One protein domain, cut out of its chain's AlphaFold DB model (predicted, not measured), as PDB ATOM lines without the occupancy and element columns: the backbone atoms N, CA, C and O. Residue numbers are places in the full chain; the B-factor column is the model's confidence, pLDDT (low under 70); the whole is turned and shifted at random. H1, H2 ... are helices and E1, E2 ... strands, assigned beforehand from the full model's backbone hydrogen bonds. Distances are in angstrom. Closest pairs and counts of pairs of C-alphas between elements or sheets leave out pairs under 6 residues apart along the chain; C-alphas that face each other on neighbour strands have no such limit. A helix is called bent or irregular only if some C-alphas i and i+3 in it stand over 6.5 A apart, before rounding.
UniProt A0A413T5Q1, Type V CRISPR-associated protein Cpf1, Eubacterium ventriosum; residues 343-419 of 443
ATOM      1  N   LYS A 343      50.210   5.838 -53.337       95.56
ATOM      2  CA  LYS A 343      50.902   6.632 -54.368       95.56
ATOM      3  C   LYS A 343      49.941   7.353 -55.320       95.56
ATOM      4  O   LYS A 343      50.389   8.036 -56.237       95.56
ATOM      5  N   ILE A 344      48.632   7.225 -55.106       95.25
ATOM      6  CA  ILE A 344      47.603   7.943 -55.864       95.25
ATOM      7  C   ILE A 344      47.074   9.075 -54.999       95.25
ATOM      8  O   ILE A 344      46.618   8.836 -53.883       95.25
ATOM      9  N   TYR A 345      47.123  10.301 -55.514       95.81
ATOM     10  CA  TYR A 345      46.845  11.507 -54.743       95.81
ATOM     11  C   TYR A 345      45.645  12.278 -55.280       95.81
ATOM     12  O   TYR A 345      45.491  12.457 -56.487       95.81
ATOM     13  N   ILE A 346      44.845  12.818 -54.363       94.50
ATOM     14  CA  ILE A 346      43.765  13.755 -54.662       94.50
ATOM     15  C   ILE A 346      44.192  15.156 -54.247       94.50
ATOM     16  O   ILE A 346      44.657  15.371 -53.126       94.50
ATOM     17  N   GLN A 347      44.018  16.111 -55.159       96.12
ATOM     18  CA  GLN A 347      44.237  17.526 -54.880       96.12
ATOM     19  C   GLN A 347      43.156  18.053 -53.927       96.12
ATOM     20  O   GLN A 347      41.972  17.764 -54.112       96.12
ATOM     21  N   SER A 348      43.533  18.878 -52.951       93.31
ATOM     22  CA  SER A 348      42.638  19.346 -51.881       93.31
ATOM     23  C   SER A 348      41.379  20.066 -52.364       93.31
ATOM     24  O   SER A 348      40.320  19.912 -51.758       93.31
ATOM     25  N   LYS A 349      41.444  20.761 -53.509       93.69
ATOM     26  CA  LYS A 349      40.278  21.391 -54.158       93.69
ATOM     27  C   LYS A 349      39.152  20.403 -54.508       93.69
ATOM     28  O   LYS A 349      38.011  20.815 -54.658       93.69
ATOM     29  N   ASN A 350      39.470  19.112 -54.632       94.38
ATOM     30  CA  ASN A 350      38.526  18.051 -54.981       94.38
ATOM     31  C   ASN A 350      38.028  17.258 -53.759       94.38
ATOM     32  O   ASN A 350      37.240  16.330 -53.937       94.38
ATOM     33  N   PHE A 351      38.451  17.589 -52.531       95.00
ATOM     34  CA  PHE A 351      38.043  16.843 -51.334       95.00
ATOM     35  C   PHE A 351      36.531  16.853 -51.105       95.00
ATOM     36  O   PHE A 351      35.997  15.840 -50.682       95.00
ATOM     37  N   GLU A 352      35.825  17.940 -51.418       94.38
ATOM     38  CA  GLU A 352      34.363  18.004 -51.259       94.38
ATOM     39  C   GLU A 352      33.637  17.036 -52.208       94.38
ATOM     40  O   GLU A 352      32.729  16.308 -51.794       94.38
ATOM     41  N   ASN A 353      34.096  16.950 -53.461       93.62
ATOM     42  CA  ASN A 353      33.587  15.991 -54.445       93.62
ATOM     43  C   ASN A 353      33.872  14.551 -54.004       93.62
ATOM     44  O   ASN A 353      32.998  13.688 -54.079       93.62
ATOM     45  N   PHE A 354      35.083  14.301 -53.504       92.94
ATOM     46  CA  PHE A 354      35.491  12.983 -53.026       92.94
ATOM     47  C   PHE A 354      34.730  12.563 -51.763       92.94
ATOM     48  O   PHE A 354      34.275  11.432 -51.658       92.94
ATOM     49  N   SER A 355      34.513  13.500 -50.840       95.25
ATOM     50  CA  SER A 355      33.715  13.299 -49.630       95.25
ATOM     51  C   SER A 355      32.265  12.971 -49.981       95.25
ATOM     52  O   SER A 355      31.675  12.068 -49.400       95.25
ATOM     53  N   SER A 356      31.706  13.643 -50.991       95.31
ATOM     54  CA  SER A 356      30.361  13.337 -51.490       95.31
ATOM     55  C   SER A 356      30.283  11.937 -52.106       95.31
ATOM     56  O   SER A 356      29.323  11.220 -51.849       95.31
ATOM     57  N   PHE A 357      31.296  11.522 -52.874       94.12
ATOM     58  CA  PHE A 357      31.364  10.169 -53.435       94.12
ATOM     59  C   PHE A 357      31.470   9.089 -52.348       94.12
ATOM     60  O   PHE A 357      30.729   8.111 -52.382       94.12
ATOM     61  N   MET A 358      32.383   9.269 -51.388       94.38
ATOM     62  CA  MET A 358      32.667   8.273 -50.351       94.38
ATOM     63  C   MET A 358      31.576   8.201 -49.281       94.38
ATOM     64  O   MET A 358      31.281   7.118 -48.780       94.38
ATOM     65  N   CYS A 359      30.989   9.345 -48.920       94.69
ATOM     66  CA  CYS A 359      30.175   9.488 -47.712       94.69
ATOM     67  C   CYS A 359      28.774  10.065 -47.958       94.69
ATOM     68  O   CYS A 359      27.992  10.190 -47.027       94.69
ATOM     69  N   GLY A 360      28.433  10.477 -49.183       92.38
ATOM     70  CA  GLY A 360      27.165  11.167 -49.464       92.38
ATOM     71  C   GLY A 360      27.077  12.593 -48.897       92.38
ATOM     72  O   GLY A 360      26.061  13.262 -49.072       92.38
ATOM     73  N   ASN A 361      28.140  13.086 -48.249       92.94
ATOM     74  CA  ASN A 361      28.216  14.418 -47.657       92.94
ATOM     75  C   ASN A 361      29.591  15.052 -47.923       92.94
ATOM     76  O   ASN A 361      30.638  14.478 -47.618       92.94
ATOM     77  N   TRP A 362      29.585  16.267 -48.471       94.56
ATOM     78  CA  TRP A 362      30.776  17.007 -48.895       94.56
ATOM     79  C   TRP A 362      31.707  17.437 -47.744       94.56
ATOM     80  O   TRP A 362      32.874  17.747 -47.990       94.56
ATOM     81  N   GLN A 363      31.225  17.458 -46.495       93.88
ATOM     82  CA  GLN A 363      31.984  17.961 -45.339       93.88
ATOM     83  C   GLN A 363      32.845  16.907 -44.632       93.88
ATOM     84  O   GLN A 363      33.817  17.278 -43.973       93.88
ATOM     85  N   ILE A 364      32.540  15.616 -44.778       96.06
ATOM     86  CA  ILE A 364      33.082  14.539 -43.930       96.06
ATOM     87  C   ILE A 364      34.610  14.452 -43.964       96.06
ATOM     88  O   ILE A 364      35.243  14.356 -42.909       96.06
ATOM     89  N   ILE A 365      35.245  14.554 -45.136       95.50
ATOM     90  CA  ILE A 365      36.719  14.563 -45.218       95.50
ATOM     91  C   ILE A 365      37.297  15.771 -44.466       95.50
ATOM     92  O   ILE A 365      38.255  15.631 -43.699       95.50
ATOM     93  N   ASN A 366      36.706  16.955 -44.641       93.62
ATOM     94  CA  ASN A 366      37.152  18.176 -43.970       93.62
ATOM     95  C   ASN A 366      36.942  18.108 -42.452       93.62
ATOM     96  O   ASN A 366      37.806  18.557 -41.697       93.62
ATOM     97  N   ASP A 367      35.839  17.531 -41.987       94.12
ATOM     98  CA  ASP A 367      35.572  17.345 -40.562       94.12
ATOM     99  C   ASP A 367      36.506  16.303 -39.945       94.12
ATOM    100  O   ASP A 367      37.080  16.547 -38.882       94.12
ATOM    101  N   SER A 368      36.794  15.218 -40.665       95.06
ATOM    102  CA  SER A 368      37.807  14.236 -40.265       95.06
ATOM    103  C   SER A 368      39.194  14.882 -40.127       95.06
ATOM    104  O   SER A 368      39.897  14.656 -39.141       95.06
ATOM    105  N   LEU A 369      39.586  15.751 -41.072       95.00
ATOM    106  CA  LEU A 369      40.832  16.525 -40.990       95.00
ATOM    107  C   LEU A 369      40.843  17.472 -39.780       95.00
ATOM    108  O   LEU A 369      41.858  17.565 -39.083       95.00
ATOM    109  N   LYS A 370      39.729  18.166 -39.504       93.94
ATOM    110  CA  LYS A 370      39.602  19.029 -38.318       93.94
ATOM    111  C   LYS A 370      39.806  18.225 -37.041       93.94
ATOM    112  O   LYS A 370      40.582  18.662 -36.191       93.94
ATOM    113  N   THR A 371      39.166  17.065 -36.905       93.56
ATOM    114  CA  THR A 371      39.303  16.195 -35.727       93.56
ATOM    115  C   THR A 371      40.739  15.688 -35.576       93.56
ATOM    116  O   THR A 371      41.344  15.878 -34.520       93.56
ATOM    117  N   TYR A 372      41.347  15.188 -36.654       94.50
ATOM    118  CA  TYR A 372      42.744  14.741 -36.676       94.50
ATOM    119  C   TYR A 372      43.739  15.807 -36.190       94.50
ATOM    120  O   TYR A 372      44.565  15.561 -35.304       94.50
ATOM    121  N   TYR A 373      43.670  17.025 -36.735       93.06
ATOM    122  CA  TYR A 373      44.571  18.100 -36.312       93.06
ATOM    123  C   TYR A 373      44.226  18.640 -34.924       93.06
ATOM    124  O   TYR A 373      45.128  19.075 -34.204       93.06
ATOM    125  N   ASN A 374      42.957  18.582 -34.512       90.19
ATOM    126  CA  ASN A 374      42.570  18.917 -33.149       90.19
ATOM    127  C   ASN A 374      43.217  17.975 -32.123       90.19
ATOM    128  O   ASN A 374      43.604  18.438 -31.051       90.19
ATOM    129  N   GLU A 375      43.389  16.693 -32.425       90.88
ATOM    130  CA  GLU A 375      44.095  15.762 -31.536       90.88
ATOM    131  C   GLU A 375      45.609  16.009 -31.520       90.88
ATOM    132  O   GLU A 375      46.232  16.015 -30.456       90.88
ATOM    133  N   LYS A 376      46.216  16.257 -32.689       90.25
ATOM    134  CA  LYS A 376      47.678  16.407 -32.805       90.25
ATOM    135  C   LYS A 376      48.219  17.746 -32.301       90.25
ATOM    136  O   LYS A 376      49.349  17.812 -31.813       90.25
ATOM    137  N   ILE A 377      47.456  18.832 -32.418       90.25
ATOM    138  CA  ILE A 377      47.929  20.179 -32.078       90.25
ATOM    139  C   ILE A 377      47.653  20.483 -30.596       90.25
ATOM    140  O   ILE A 377      46.522  20.756 -30.198       90.25
ATOM    141  N   LYS A 378      48.715  20.546 -29.779       84.62
ATOM    142  CA  LYS A 378      48.666  20.780 -28.314       84.62
ATOM    143  C   LYS A 378      48.304  22.219 -27.871       84.62
ATOM    144  O   LYS A 378      48.617  22.622 -26.757       84.62
ATOM    145  N   SER A 379      47.684  23.028 -28.731       84.88
ATOM    146  CA  SER A 379      47.252  24.403 -28.395       84.88
ATOM    147  C   SER A 379      45.836  24.417 -27.792       84.88
ATOM    148  O   SER A 379      45.125  23.420 -27.885       84.88
ATOM    149  N   LYS A 380      45.407  25.529 -27.176       83.50
ATOM    150  CA  LYS A 380      44.055  25.692 -26.596       83.50
ATOM    151  C   LYS A 380      43.337  26.926 -27.163       83.50
ATOM    152  O   LYS A 380      43.992  27.876 -27.590       83.50
ATOM    153  N   GLY A 381      42.002  26.904 -27.138       84.94
ATOM    154  CA  GLY A 381      41.143  28.021 -27.555       84.94
ATOM    155  C   GLY A 381      41.336  28.442 -29.018       84.94
ATOM    156  O   GLY A 381      41.715  27.626 -29.858       84.94
ATOM    157  N   LYS A 382      41.136  29.734 -29.313       82.06
ATOM    158  CA  LYS A 382      41.219  30.309 -30.674       82.06
ATOM    159  C   LYS A 382      42.544  30.021 -31.393       82.06
ATOM    160  O   LYS A 382      42.550  29.713 -32.579       82.06
ATOM    161  N   ALA A 383      43.663  30.024 -30.664       84.62
ATOM    162  CA  ALA A 383      44.978  29.721 -31.234       84.62
ATOM    163  C   ALA A 383      45.086  28.274 -31.755       84.62
ATOM    164  O   ALA A 383      45.858  27.998 -32.674       84.62
ATOM    165  N   LYS A 384      44.326  27.331 -31.176       88.94
ATOM    166  CA  LYS A 384      44.229  25.960 -31.690       88.94
ATOM    167  C   LYS A 384      43.463  25.931 -33.006       88.94
ATOM    168  O   LYS A 384      43.964  25.380 -33.980       88.94
ATOM    169  N   GLU A 385      42.293  26.563 -33.039       86.75
ATOM    170  CA  GLU A 385      41.427  26.613 -34.221       86.75
ATOM    171  C   GLU A 385      42.145  27.216 -35.436       86.75
ATOM    172  O   GLU A 385      42.052  26.680 -36.539       86.75
ATOM    173  N   GLU A 386      42.912  28.292 -35.244       86.88
ATOM    174  CA  GLU A 386      43.703  28.916 -36.314       86.88
ATOM    175  C   GLU A 386      44.816  28.002 -36.835       86.88
ATOM    176  O   GLU A 386      44.995  27.879 -38.048       86.88
ATOM    177  N   LYS A 387      45.541  27.314 -35.942       90.00
ATOM    178  CA  LYS A 387      46.589  26.361 -36.338       90.00
ATOM    179  C   LYS A 387      46.013  25.158 -37.083       90.00
ATOM    180  O   LYS A 387      46.604  24.741 -38.075       90.00
ATOM    181  N   VAL A 388      44.861  24.643 -36.650       90.88
ATOM    182  CA  VAL A 388      44.129  23.571 -37.347       90.88
ATOM    183  C   VAL A 388      43.716  24.035 -38.742       90.88
ATOM    184  O   VAL A 388      44.051  23.379 -39.724       90.88
ATOM    185  N   LYS A 389      43.073  25.206 -38.860       88.81
ATOM    186  CA  LYS A 389      42.689  25.780 -40.162       88.81
ATOM    187  C   LYS A 389      43.895  25.968 -41.084       88.81
ATOM    188  O   LYS A 389      43.803  25.652 -42.267       88.81
ATOM    189  N   LYS A 390      45.021  26.464 -40.560       90.44
ATOM    190  CA  LYS A 390      46.257  26.652 -41.333       90.44
ATOM    191  C   LYS A 390      46.845  25.320 -41.801       90.44
ATOM    192  O   LYS A 390      47.270  25.236 -42.946       90.44
ATOM    193  N   ALA A 391      46.838  24.293 -40.951       92.50
ATOM    194  CA  ALA A 391      47.329  22.964 -41.303       92.50
ATOM    195  C   ALA A 391      46.486  22.314 -42.409       92.50
ATOM    196  O   ALA A 391      47.050  21.796 -43.362       92.50
ATOM    197  N   ILE A 392      45.154  22.418 -42.329       91.88
ATOM    198  CA  ILE A 392      44.248  21.914 -43.374       91.88
ATOM    199  C   ILE A 392      44.473  22.659 -44.694       91.88
ATOM    200  O   ILE A 392      44.611  22.026 -45.733       91.88
ATOM    201  N   LYS A 393      44.570  23.996 -44.658       88.81
ATOM    202  CA  LYS A 393      44.824  24.813 -45.858       88.81
ATOM    203  C   LYS A 393      46.183  24.553 -46.512       88.81
ATOM    204  O   LYS A 393      46.330  24.838 -47.691       88.81
ATOM    205  N   ALA A 394      47.165  24.061 -45.759       92.88
ATOM    206  CA  ALA A 394      48.488  23.726 -46.281       92.88
ATOM    207  C   ALA A 394      48.526  22.366 -47.004       92.88
ATOM    208  O   ALA A 394      49.547  22.025 -47.592       92.88
ATOM    209  N   ILE A 395      47.446  21.577 -46.954       93.44
ATOM    210  CA  ILE A 395      47.357  20.319 -47.693       93.44
ATOM    211  C   ILE A 395      47.082  20.639 -49.162       93.44
ATOM    212  O   ILE A 395      45.997  21.099 -49.516       93.44
ATOM    213  N   GLU A 396      48.047  20.345 -50.024       94.31
ATOM    214  CA  GLU A 396      47.849  20.392 -51.477       94.31
ATOM    215  C   GLU A 396      47.307  19.066 -52.008       94.31
ATOM    216  O   GLU A 396      46.381  19.053 -52.819       94.31
ATOM    217  N   TYR A 397      47.844  17.955 -51.501       95.94
ATOM    218  CA  TYR A 397      47.536  16.602 -51.947       95.94
ATOM    219  C   TYR A 397      47.448  15.644 -50.761       95.94
ATOM    220  O   TYR A 397      48.142  15.814 -49.757       95.94
ATOM    221  N   LYS A 398      46.619  14.607 -50.885       95.88
ATOM    222  CA  LYS A 398      46.551  13.503 -49.920       95.88
ATOM    223  C   LYS A 398      46.301  12.192 -50.650       95.88
ATOM    224  O   LYS A 398      45.554  12.189 -51.629       95.88
ATOM    225  N   SER A 399      46.959  11.114 -50.221       96.94
ATOM    226  CA  SER A 399      46.813   9.825 -50.900       96.94
ATOM    227  C   SER A 399      45.427   9.218 -50.660       96.94
ATOM    228  O   SER A 399      44.788   9.526 -49.648       96.94
ATOM    229  N   LEU A 400      44.958   8.344 -51.556       95.56
ATOM    230  CA  LEU A 400      43.692   7.622 -51.365       95.56
ATOM    231  C   LEU A 400      43.723   6.790 -50.078       95.56
ATOM    232  O   LEU A 400      42.772   6.834 -49.296       95.56
ATOM    233  N   ALA A 401      44.851   6.123 -49.807       95.62
ATOM    234  CA  ALA A 401      45.068   5.383 -48.565       95.62
ATOM    235  C   ALA A 401      44.907   6.276 -47.326       95.62
ATOM    236  O   ALA A 401      44.178   5.931 -46.397       95.62
ATOM    237  N   ASP A 402      45.538   7.454 -47.328       95.75
ATOM    238  CA  ASP A 402      45.431   8.388 -46.212       95.75
ATOM    239  C   ASP A 402      43.997   8.900 -46.042       95.75
ATOM    240  O   ASP A 402      43.589   9.204 -44.920       95.75
ATOM    241  N   ILE A 403      43.253   9.117 -47.134       95.19
ATOM    242  CA  ILE A 403      41.851   9.560 -47.086       95.19
ATOM    243  C   ILE A 403      40.973   8.475 -46.462       95.19
ATOM    244  O   ILE A 403      40.258   8.794 -45.513       95.19
ATOM    245  N   ASN A 404      41.087   7.220 -46.909       95.06
ATOM    246  CA  ASN A 404      40.377   6.090 -46.303       95.06
ATOM    247  C   ASN A 404      40.651   6.003 -44.803       95.06
ATOM    248  O   ASN A 404      39.723   6.101 -44.010       95.06
ATOM    249  N   GLN A 405      41.928   5.931 -44.412       95.44
ATOM    250  CA  GLN A 405      42.321   5.825 -43.004       95.44
ATOM    251  C   GLN A 405      41.812   6.997 -42.163       95.44
ATOM    252  O   GLN A 405      41.485   6.842 -40.988       95.44
ATOM    253  N   LEU A 406      41.775   8.195 -42.746       95.56
ATOM    254  CA  LEU A 406      41.286   9.382 -42.063       95.56
ATOM    255  C   LEU A 406      39.778   9.292 -41.801       95.56
ATOM    256  O   LEU A 406      39.356   9.547 -40.675       95.56
ATOM    257  N   VAL A 407      38.978   8.964 -42.817       94.69
ATOM    258  CA  VAL A 407      37.520   8.872 -42.666       94.69
ATOM    259  C   VAL A 407      37.159   7.681 -41.784       94.69
ATOM    260  O   VAL A 407      36.403   7.849 -40.839       94.69
ATOM    261  N   GLU A 408      37.779   6.521 -41.993       94.62
ATOM    262  CA  GLU A 408      37.568   5.318 -41.181       94.62
ATOM    263  C   GLU A 408      37.871   5.564 -39.697       94.62
ATOM    264  O   GLU A 408      37.153   5.102 -38.817       94.62
ATOM    265  N   ARG A 409      38.903   6.356 -39.390       95.00
ATOM    266  CA  ARG A 409      39.257   6.664 -38.001       95.00
ATOM    267  C   ARG A 409      38.298   7.639 -37.320       95.00
ATOM    268  O   ARG A 409      38.117   7.540 -36.109       95.00
ATOM    269  N   TYR A 410      37.773   8.624 -38.045       93.50
ATOM    270  CA  TYR A 410      37.073   9.762 -37.433       93.50
ATOM    271  C   TYR A 410      35.579   9.843 -37.754       93.50
ATOM    272  O   TYR A 410      34.861  10.510 -37.017       93.50
ATOM    273  N   ASN A 411      35.117   9.184 -38.817       90.75
ATOM    274  CA  ASN A 411      33.739   9.192 -39.315       90.75
ATOM    275  C   ASN A 411      33.407   7.855 -40.019       90.75
ATOM    276  O   ASN A 411      32.912   7.847 -41.144       90.75
ATOM    277  N   HIS A 412      33.712   6.723 -39.372       90.31
ATOM    278  CA  HIS A 412      33.484   5.377 -39.920       90.31
ATOM    279  C   HIS A 412      32.032   5.152 -40.365       90.31
ATOM    280  O   HIS A 412      31.794   4.628 -41.447       90.31
ATOM    281  N   ASP A 413      31.066   5.569 -39.543       90.19
ATOM    282  CA  ASP A 413      29.636   5.318 -39.781       90.19
ATOM    283  C   ASP A 413      29.088   6.065 -41.009       90.19
ATOM    284  O   ASP A 413      28.032   5.717 -41.528       90.19
ATOM    285  N   GLU A 414      29.825   7.068 -41.492       90.00
ATOM    286  CA  GLU A 414      29.497   7.853 -42.684       90.00
ATOM    287  C   GLU A 414      30.205   7.314 -43.944       90.00
ATOM    288  O   GLU A 414      30.021   7.850 -45.036       90.00
ATOM    289  N   LEU A 415      31.062   6.291 -43.830       92.19
ATOM    290  CA  LEU A 415      31.812   5.732 -44.955       92.19
ATOM    291  C   LEU A 415      30.963   4.711 -45.724       92.19
ATOM    292  O   LEU A 415      30.780   3.579 -45.284       92.19
ATOM    293  N   ASN A 416      30.499   5.092 -46.915       93.31
ATOM    294  CA  ASN A 416      29.701   4.226 -47.789       93.31
ATOM    295  C   ASN A 416      30.539   3.527 -48.868       93.31
ATOM    296  O   ASN A 416      30.173   2.446 -49.322       93.31
ATOM    297  N   ARG A 417      31.630   4.162 -49.315       93.19
ATOM    298  CA  ARG A 417      32.526   3.669 -50.375       93.19
ATOM    299  C   ARG A 417      33.971   3.995 -50.049       93.19
ATOM    300  O   ARG A 417      34.258   5.073 -49.524       93.19
ATOM    301  N   LYS A 418      34.891   3.112 -50.425       92.94
ATOM    302  CA  LYS A 418      36.326   3.385 -50.330       92.94
ATOM    303  C   LYS A 418      36.783   4.372 -51.401       92.94
ATOM    304  O   LYS A 418      36.190   4.499 -52.470       92.94
ATOM    305  N   ALA A 419      37.877   5.067 -51.117       91.69
ATOM    306  CA  ALA A 419      38.460   6.085 -51.977       91.69
ATOM    307  C   ALA A 419      38.854   5.544 -53.364       91.69
ATOM    308  O   ALA A 419      38.644   6.210 -54.375       91.69
TER     309      ALA A 419
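AT A GLANCE: This is residues 343 to 419 of the 443 residues of the protein "Type V CRISPR-associated protein Cpf1" of Eubacterium ventriosum (UniProt A0A413T5Q1). Four helices pack crosswise, with H2 in the middle: H1 packs on its residues 364 to 366, H4 packs on it at a wide angle, and H3 runs back at a steep slant to H2, packing on its residues 369 to 374 and making with it a V. A short antiparallel ribbon of E1 and E2 joins the starts of H1 and H4, and residues 411 to 419 fold back after H4. The printed part has 77 residues, in the order E1, H1, H2, H3, E2, H4, and is mostly helix. It is compact, with a radius of gyration of the C-alphas of 12.3 A and spans of 34 by 25 by 19 A.

HOW THE PARTS SIT: Start at E1, residues 345 to 347, antiparallel to E2, residues 397 to 399, at 150 degrees; N 346 and O 398 are 2.9 A apart, within hydrogen-bond range. Next comes H1, residues 348 to 359, whose residues 351 to 355 touch residues 364 to 366 of H2, residues 364 to 376. Their closest C-alphas, of Ser 355 and Ile 365, are 5.5 A apart, and the tilt of 69.9 degrees, opposite ways, is steep, only just short of about perpendicular. With its residues 369 to 374, H2, the hub, touches H3, residues 382 to 393, at a steep tilt of 53 degrees, opposite ways; closest are the C-alphas of Tyr 373 and Val 388, 5.6 A. H2 also touches H4, residues 400 to 410, about perpendicular at 73 degrees; closest are the C-alphas of Ser 368 and Tyr 410, 5.3 A. H3 and H4 are apart, while H1 and H4 are near each other. Every O i to N i+4 pair is within hydrogen-bond range in H2, H3 and H4; in H1, 6 of 8 are.

IN THESE COORDINATES: Find C-alpha 345 at (46.845, 11.507, -54.743), where E1 begins. H1 is 16.4 A long and irregular, with C-alphas 349 and 352 7.4 A apart. From C-alpha 364 at (33.082, 14.539, -43.930), H2 runs 18.4 A. H3 is 16.5 A long; H4 runs 15.6 A to C-alpha 410 at (37.073, 9.762, -37.433).

THE WHOLE: The C-alphas farthest apart, of Lys 343 and Gly 381, are 35.7 A apart. The printed part has no cut, its links between named elements are tight, and no printed residue is under 70 in pLDDT.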